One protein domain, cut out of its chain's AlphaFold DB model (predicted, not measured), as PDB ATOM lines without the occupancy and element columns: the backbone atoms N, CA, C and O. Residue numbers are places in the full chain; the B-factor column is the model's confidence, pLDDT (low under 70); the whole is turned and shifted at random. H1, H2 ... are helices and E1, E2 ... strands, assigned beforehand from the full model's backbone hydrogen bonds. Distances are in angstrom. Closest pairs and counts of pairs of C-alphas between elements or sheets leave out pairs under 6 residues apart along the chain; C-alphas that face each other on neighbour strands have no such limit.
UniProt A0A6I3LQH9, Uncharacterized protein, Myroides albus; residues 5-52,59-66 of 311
ATOM      1  N   ALA A   5     -15.067  -7.469 -37.827       91.06
ATOM      2  CA  ALA A   5     -14.213  -6.432 -38.406       91.06
ATOM      3  C   ALA A   5     -13.465  -5.637 -37.319       91.06
ATOM      4  O   ALA A   5     -14.042  -5.254 -36.303       91.06
ATOM      5  N   CYS A   6     -12.179  -5.367 -37.542       87.38
ATOM      6  CA  CYS A   6     -11.373  -4.462 -36.724       87.38
ATOM      7  C   CYS A   6     -11.935  -3.033 -36.782       87.38
ATOM      8  O   CYS A   6     -12.102  -2.492 -37.875       87.38
ATOM      9  N   ARG A   7     -12.125  -2.379 -35.629       90.19
ATOM     10  CA  ARG A   7     -12.683  -1.014 -35.546       90.19
ATOM     11  C   ARG A   7     -11.818   0.081 -36.184       90.19
ATOM     12  O   ARG A   7     -12.326   1.161 -36.442       90.19
ATOM     13  N   ILE A   8     -10.524  -0.181 -36.402       83.12
ATOM     14  CA  ILE A   8      -9.591   0.794 -36.990       83.12
ATOM     15  C   ILE A   8      -9.414   0.562 -38.492       83.12
ATOM     16  O   ILE A   8      -9.575   1.484 -39.278       83.12
ATOM     17  N   CYS A   9      -9.063  -0.660 -38.900       79.62
ATOM     18  CA  CYS A   9      -8.688  -0.950 -40.290       79.62
ATOM     19  C   CYS A   9      -9.703  -1.802 -41.061       79.62
ATOM     20  O   CYS A   9      -9.439  -2.169 -42.200       79.62
ATOM     21  N   GLY A  10     -10.821  -2.198 -40.445       84.25
ATOM     22  CA  GLY A  10     -11.869  -2.998 -41.091       84.25
ATOM     23  C   GLY A  10     -11.522  -4.472 -41.351       84.25
ATOM     24  O   GLY A  10     -12.400  -5.240 -41.731       84.25
ATOM     25  N   ASN A  11     -10.279  -4.911 -41.117       84.12
ATOM     26  CA  ASN A  11      -9.865  -6.301 -41.346       84.12
ATOM     27  C   ASN A  11     -10.638  -7.306 -40.477       84.12
ATOM     28  O   ASN A  11     -10.794  -7.108 -39.273       84.12
ATOM     29  N   MET A  12     -11.038  -8.430 -41.076       91.38
ATOM     30  CA  MET A  12     -11.779  -9.500 -40.400       91.38
ATOM     31  C   MET A  12     -10.864 -10.322 -39.479       91.38
ATOM     32  O   MET A  12      -9.978 -11.041 -39.947       91.38
ATOM     33  N   VAL A  13     -11.103 -10.263 -38.169       90.56
ATOM     34  CA  VAL A  13     -10.332 -10.952 -37.123       90.56
ATOM     35  C   VAL A  13     -11.181 -11.953 -36.347       90.56
ATOM     36  O   VAL A  13     -12.410 -11.933 -36.390       90.56
ATOM     37  N   LEU A  14     -10.520 -12.858 -35.625       95.56
ATOM     38  CA  LEU A  14     -11.214 -13.774 -34.727       95.56
ATOM     39  C   LEU A  14     -11.851 -12.991 -33.563       95.56
ATOM     40  O   LEU A  14     -11.216 -12.061 -33.053       95.56
ATOM     41  N   PRO A  15     -13.046 -13.381 -33.083       94.94
ATOM     42  CA  PRO A  15     -13.683 -12.742 -31.930       94.94
ATOM     43  C   PRO A  15     -12.783 -12.690 -30.689       94.94
ATOM     44  O   PRO A  15     -12.737 -11.671 -30.008       94.94
ATOM     45  N   THR A  16     -11.983 -13.733 -30.446       94.44
ATOM     46  CA  THR A  16     -11.006 -13.777 -29.343       94.44
ATOM     47  C   THR A  16      -9.908 -12.723 -29.485       94.44
ATOM     48  O   THR A  16      -9.505 -12.110 -28.500       94.44
ATOM     49  N   THR A  17      -9.433 -12.473 -30.709       90.81
ATOM     50  CA  THR A  17      -8.478 -11.393 -30.993       90.81
ATOM     51  C   THR A  17      -9.124 -10.033 -30.778       90.81
ATOM     52  O   THR A  17      -8.508  -9.182 -30.152       90.81
ATOM     53  N   SER A  18     -10.355  -9.847 -31.261       92.25
ATOM     54  CA  SER A  18     -11.120  -8.612 -31.080       92.25
ATOM     55  C   SER A  18     -11.330  -8.296 -29.596       92.25
ATOM     56  O   SER A  18     -10.987  -7.208 -29.152       92.25
ATOM     57  N   GLN A  19     -11.777  -9.268 -28.798       94.44
ATOM     58  CA  GLN A  19     -12.001  -9.090 -27.361       94.44
ATOM     59  C   GLN A  19     -10.709  -8.785 -26.592       94.44
ATOM     60  O   GLN A  19     -10.713  -7.936 -25.709       94.44
ATOM     61  N   LYS A  20      -9.594  -9.445 -26.934       96.00
ATOM     62  CA  LYS A  20      -8.290  -9.204 -26.290       96.00
ATOM     63  C   LYS A  20      -7.725  -7.807 -26.585       96.00
ATOM     64  O   LYS A  20      -6.933  -7.294 -25.805       96.00
ATOM     65  N   ASN A  21      -8.095  -7.233 -27.725       93.00
ATOM     66  CA  ASN A  21      -7.500  -6.025 -28.287       93.00
ATOM     67  C   ASN A  21      -8.525  -4.882 -28.413       93.00
ATOM     68  O   ASN A  21      -8.402  -4.054 -29.317       93.00
ATOM     69  N   ASP A  22      -9.561  -4.859 -27.570       93.50
ATOM     70  CA  ASP A  22     -10.620  -3.838 -27.551       93.50
ATOM     71  C   ASP A  22     -11.226  -3.522 -28.930       93.50
ATOM     72  O   ASP A  22     -11.382  -2.370 -29.330       93.50
ATOM     73  N   GLY A  23     -11.558  -4.547 -29.709       89.75
ATOM     74  CA  GLY A  23     -12.153  -4.384 -31.035       89.75
ATOM     75  C   GLY A  23     -11.147  -4.147 -32.163       89.75
ATOM     76  O   GLY A  23     -11.555  -3.954 -33.309       89.75
ATOM     77  N   CYS A  24      -9.842  -4.150 -31.886       89.81
ATOM     78  CA  CYS A  24      -8.790  -3.958 -32.883       89.81
ATOM     79  C   CYS A  24      -8.130  -5.279 -33.314       89.81
ATOM     80  O   CYS A  24      -8.092  -6.271 -32.588       89.81
ATOM     81  N   CYS A  25      -7.522  -5.289 -34.502       88.06
ATOM     82  CA  CYS A  25      -6.586  -6.346 -34.867       88.06
ATOM     83  C   CYS A  25      -5.255  -6.166 -34.117       88.06
ATOM     84  O   CYS A  25      -4.925  -5.071 -33.656       88.06
ATOM     85  N   ALA A  26      -4.461  -7.235 -34.032       88.06
ATOM     86  CA  ALA A  26      -3.177  -7.213 -33.328       88.06
ATOM     87  C   ALA A  26      -2.182  -6.173 -33.883       88.06
ATOM     88  O   ALA A  26      -1.337  -5.686 -33.140       88.06
ATOM     89  N   LEU A  27      -2.285  -5.826 -35.171       84.81
ATOM     90  CA  LEU A  27      -1.415  -4.837 -35.815       84.81
ATOM     91  C   LEU A  27      -1.805  -3.405 -35.439       84.81
ATOM     92  O   LEU A  27      -0.946  -2.639 -35.016       84.81
ATOM     93  N   CYS A  28      -3.097  -3.065 -35.484       83.62
ATOM     94  CA  CYS A  28      -3.551  -1.718 -35.134       83.62
ATOM     95  C   CYS A  28      -3.333  -1.382 -33.653       83.62
ATOM     96  O   CYS A  28      -3.028  -0.238 -33.345       83.62
ATOM     97  N   VAL A  29      -3.422  -2.359 -32.738       89.19
ATOM     98  CA  VAL A  29      -3.046  -2.145 -31.320       89.19
ATOM     99  C   VAL A  29      -1.565  -1.802 -31.164       89.19
ATOM    100  O   VAL A  29      -1.196  -1.069 -30.256       89.19
ATOM    101  N   ARG A  30      -0.716  -2.296 -32.068       83.31
ATOM    102  CA  ARG A  30       0.716  -1.977 -32.112       83.31
ATOM    103  C   ARG A  30       1.019  -0.703 -32.911       83.31
ATOM    104  O   ARG A  30       2.183  -0.433 -33.170       83.31
ATOM    105  N   GLY A  31      -0.004   0.043 -33.341       81.25
ATOM    106  CA  GLY A  31       0.160   1.234 -34.178       81.25
ATOM    107  C   GLY A  31       0.610   0.941 -35.613       81.25
ATOM    108  O   GLY A  31       1.052   1.848 -36.307       81.25
ATOM    109  N   ILE A  32       0.516  -0.311 -36.073       79.12
ATOM    110  CA  ILE A  32       0.891  -0.696 -37.437       79.12
ATOM    111  C   ILE A  32      -0.363  -0.616 -38.305       79.12
ATOM    112  O   ILE A  32      -1.265  -1.457 -38.203       79.12
ATOM    113  N   PHE A  33      -0.424   0.413 -39.145       81.56
ATOM    114  CA  PHE A  33      -1.544   0.661 -40.047       81.56
ATOM    115  C   PHE A  33      -1.214   0.220 -41.471       81.56
ATOM    116  O   PHE A  33      -0.048   0.142 -41.868       81.56
ATOM    117  N   ALA A  34      -2.267  -0.099 -42.225       80.31
ATOM    118  CA  ALA A  34      -2.139  -0.321 -43.652       80.31
ATOM    119  C   ALA A  34      -1.955   1.039 -44.330       80.31
ATOM    120  O   ALA A  34      -2.844   1.886 -44.274       80.31
ATOM    121  N   GLU A  35      -0.804   1.241 -44.955       86.88
ATOM    122  CA  GLU A  35      -0.475   2.430 -45.732       86.88
ATOM    123  C   GLU A  35      -0.295   2.048 -47.200       86.88
ATOM    124  O   GLU A  35       0.047   0.910 -47.532       86.88
ATOM    125  N   GLN A  36      -0.549   2.992 -48.100       92.12
ATOM    126  CA  GLN A  36      -0.307   2.787 -49.521       92.12
ATOM    127  C   GLN A  36       1.185   2.954 -49.809       92.12
ATOM    128  O   GLN A  36       1.800   3.931 -49.396       92.12
ATOM    129  N   CYS A  37       1.768   1.975 -50.500       91.44
ATOM    130  CA  CYS A  37       3.100   2.107 -51.073       91.44
ATOM    131  C   CYS A  37       3.032   3.016 -52.301       91.44
ATOM    132  O   CYS A  37       2.311   2.693 -53.245       91.44
ATOM    133  N   ASP A  38       3.826   4.080 -52.331       94.69
ATOM    134  CA  ASP A  38       3.862   5.043 -53.438       94.69
ATOM    135  C   ASP A  38       4.431   4.422 -54.726       94.69
ATOM    136  O   ASP A  38       4.118   4.858 -55.832       94.69
ATOM    137  N   VAL A  39       5.211   3.342 -54.612       92.12
ATOM    138  CA  VAL A  39       5.852   2.684 -55.762       92.12
ATOM    139  C   VAL A  39       4.942   1.643 -56.414       92.12
ATOM    140  O   VAL A  39       4.702   1.693 -57.616       92.12
ATOM    141  N   CYS A  40       4.413   0.680 -55.649       94.19
ATOM    142  CA  CYS A  40       3.563  -0.381 -56.214       94.19
ATOM    143  C   CYS A  40       2.060  -0.158 -56.031       94.19
ATOM    144  O   CYS A  40       1.279  -1.013 -56.450       94.19
ATOM    145  N   GLN A  41       1.655   0.943 -55.390       95.19
ATOM    146  CA  GLN A  41       0.258   1.342 -55.179       95.19
ATOM    147  C   GLN A  41      -0.578   0.324 -54.377       95.19
ATOM    148  O   GLN A  41      -1.805   0.368 -54.371       95.19
ATOM    149  N   LYS A  42       0.079  -0.607 -53.668       91.75
ATOM    150  CA  LYS A  42      -0.571  -1.610 -52.811       91.75
ATOM    151  C   LYS A  42      -0.646  -1.123 -51.371       91.75
ATOM    152  O   LYS A  42       0.332  -0.586 -50.853       91.75
ATOM    153  N   ALA A  43      -1.772  -1.395 -50.714       89.12
ATOM    154  CA  ALA A  43      -1.899  -1.250 -49.269       89.12
ATOM    155  C   ALA A  43      -1.055  -2.323 -48.558       89.12
ATOM    156  O   ALA A  43      -1.238  -3.521 -48.792       89.12
ATOM    157  N   VAL A  44      -0.123  -1.899 -47.709       86.75
ATOM    158  CA  VAL A  44       0.799  -2.760 -46.961       86.75
ATOM    159  C   VAL A  44       0.850  -2.349 -45.496       86.75
ATOM    160  O   VAL A  44       0.637  -1.190 -45.162       86.75
ATOM    161  N   ASN A  45       1.154  -3.293 -44.610       82.69
ATOM    162  CA  ASN A  45       1.373  -2.983 -43.200       82.69
ATOM    163  C   ASN A  45       2.848  -2.630 -42.999       82.69
ATOM    164  O   ASN A  45       3.699  -3.513 -43.107       82.69
ATOM    165  N   GLY A  46       3.123  -1.359 -42.709       76.00
ATOM    166  CA  GLY A  46       4.481  -0.834 -42.583       76.00
ATOM    167  C   GLY A  46       5.081  -0.420 -43.929       76.00
ATOM    168  O   GLY A  46       5.229  -1.226 -44.853       76.00
ATOM    169  N   VAL A  47       5.442   0.854 -44.016       84.94
ATOM    170  CA  VAL A  47       6.217   1.443 -45.109       84.94
ATOM    171  C   VAL A  47       7.464   2.099 -44.524       84.94
ATOM    172  O   VAL A  47       7.418   2.677 -43.440       84.94
ATOM    173  N   SER A  48       8.574   2.002 -45.242       82.56
ATOM    174  CA  SER A  48       9.752   2.826 -44.993       82.56
ATOM    175  C   SER A  48       9.534   4.177 -45.661       82.56
ATOM    176  O   SER A  48       9.031   4.233 -46.785       82.56
ATOM    177  N   LYS A  49       9.895   5.261 -44.976       82.88
ATOM    178  CA  LYS A  49       9.897   6.599 -45.562       82.88
ATOM    179  C   LYS A  49      11.311   6.914 -46.036       82.88
ATOM    180  O   LYS A  49      12.226   6.939 -45.220       82.88
ATOM    181  N   MET A  50      11.466   7.114 -47.336       80.12
ATOM    182  CA  MET A  50      12.731   7.488 -47.963       80.12
ATOM    183  C   MET A  50      13.069   8.964 -47.662       80.12
ATOM    184  O   MET A  50      12.175   9.716 -47.250       80.12
ATOM    185  N   PRO A  51      14.328   9.411 -47.854       69.75
ATOM    186  CA  PRO A  51      14.743  10.794 -47.586       69.75
ATOM    187  C   PRO A  51      13.938  11.862 -48.347       69.75
ATOM    188  O   PRO A  51      13.666  12.932 -47.807       69.75
ATOM    189  N   ASP A  52      13.495  11.550 -49.566       76.88
ATOM    190  CA  ASP A  52      12.634  12.398 -50.406       76.88
ATOM    191  C   ASP A  52      11.156  12.420 -49.953       76.88
ATOM    192  O   ASP A  52      10.326  13.145 -50.500       76.88
ATOM    193  N   ARG A  59       9.069  -4.810 -49.887       86.56
ATOM    194  CA  ARG A  59       9.385  -5.442 -51.177       86.56
ATOM    195  C   ARG A  59       9.930  -4.443 -52.200       86.56
ATOM    196  O   ARG A  59      10.895  -4.761 -52.879       86.56
ATOM    197  N   CYS A  60       9.299  -3.276 -52.331       86.31
ATOM    198  CA  CYS A  60       9.770  -2.231 -53.240       86.31
ATOM    199  C   CYS A  60      11.108  -1.663 -52.772       86.31
ATOM    200  O   CYS A  60      11.968  -1.423 -53.606       86.31
ATOM    201  N   ASN A  61      11.294  -1.499 -51.459       80.38
ATOM    202  CA  ASN A  61      12.550  -1.018 -50.896       80.38
ATOM    203  C   ASN A  61      13.708  -1.985 -51.201       80.38
ATOM    204  O   ASN A  61      14.732  -1.577 -51.734       80.38
ATOM    205  N   ILE A  62      13.502  -3.292 -50.985       78.94
ATOM    206  CA  ILE A  62      14.486  -4.331 -51.333       78.94
ATOM    207  C   ILE A  62      14.813  -4.316 -52.830       78.94
ATOM    208  O   ILE A  62      15.971  -4.480 -53.202       78.94
ATOM    209  N   GLU A  63      13.813  -4.162 -53.699       83.12
ATOM    210  CA  GLU A  63      14.049  -4.139 -55.146       83.12
ATOM    211  C   GLU A  63      14.824  -2.888 -55.579       83.12
ATOM    212  O   GLU A  63      15.753  -2.991 -56.376       83.12
ATOM    213  N   SER A  64      14.493  -1.728 -55.006       79.56
ATOM    214  CA  SER A  64      15.207  -0.473 -55.252       79.56
ATOM    215  C   SER A  64      16.664  -0.555 -54.802       79.56
ATOM    216  O   SER A  64      17.554  -0.278 -55.599       79.56
ATOM    217  N   SER A  65      16.917  -1.026 -53.574       73.50
ATOM    218  CA  SER A  65      18.279  -1.253 -53.065       73.50
ATOM    219  C   SER A  65      19.046  -2.232 -53.963       73.50
ATOM    220  O   SER A  65      20.139  -1.916 -54.414       73.50
ATOM    221  N   LYS A  66      18.443  -3.356 -54.382       76.94
ATOM    222  CA  LYS A  66      19.080  -4.284 -55.339       76.94
ATOM    223  C   LYS A  66      19.444  -3.631 -56.672       76.94
ATOM    224  O   LYS A  66      20.502  -3.935 -57.226       76.94
TER     225      LYS A  66
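AT A GLANCE: This is residues 5 to 52 and 59 to 66 of the 311 residues of an uncharacterized protein of Myroides albus (UniProt A0A6I3LQH9). The domain is a loose, rod-like string of small parts: the little antiparallel hairpin of E1 and E2 sits in the middle, the short helices H1 and H2 lie toward one end, and E3 leads to H3 at the other. No helix touches another. The printed part has 56 residues, with three named helices and three named strands in the order H1, H2, E1, E2, E3, H3; the one sheet has the order E1 - E2 and is antiparallel. The class is mixed, helices and strands, with 27 residues, under half, in named elements. The whole is loose, with a radius of gyration of the C-alphas of 14.1 A, and spans 41 by 17 by 17 A.

HOW THE PARTS SIT: E1, residues 34 to 36, and E2, residues 43 to 45, form a hairpin of antiparallel neighbour strands, with 136 degrees between their directions. N 35 and O 44 are within hydrogen-bond range at 2.8 A, and so are N 44 and O 35 at 2.8 A. E2 runs on into E3, residues 47 to 49, across a break of 1 residue, at 90 degrees. E3 pairs with no named strand; its closest C-alphas with E1 are those of Glu 35 and Val 47, 6.8 A apart. H3, residues 59 to 66, has its closest C-alphas with E3 at Ser 48 and Asn 61, 7.6 A apart; it is apart from E1 and E2. Toward the other end, H2, residues 26 to 29, is only just apart from E2, with the closest C-alphas 8.1 A from each other. H1, residues 15 to 20, is close to H2 but not clearly touching; their closest C-alphas, those of Thr 17 and Ala 26, are 7.1 A apart. H1 and H3 are apart. Each O i to N i+4 pair in H1 and H3 is within hydrogen-bond range; H2 is too short for such a pair, and its one O i to N i+3 pair is not within range.

IN THESE COORDINATES: E1 begins at C-alpha 34, (-2.139, -0.321, -43.652), and measures 6.9 A from first to last C-alpha; E2 measures 7.1 A and E3 6.4 A. H3, the longest helix, measures 10.6 A and ends at C-alpha 66, (19.080, -4.284, -55.339). H1 begins at C-alpha 15, (-13.683, -12.742, -31.930), and measures 8.6 A; H2 measures 5.5 A.

THE WHOLE: The two C-alphas farthest apart, those of Gln 19 and Lys 66, are 42.1 A apart. Residues 53 to 58 are not printed, and C-alphas 52 and 59 are 18.1 A apart across this cut, which lies in the link from E3 to H3. Of the links that are printed whole, H1 to H2, H2 to E1 and E2 to E3 are tight, and E1 to E2 is short. The mean pLDDT of the printed part is 86.4; residue 51 is under 70.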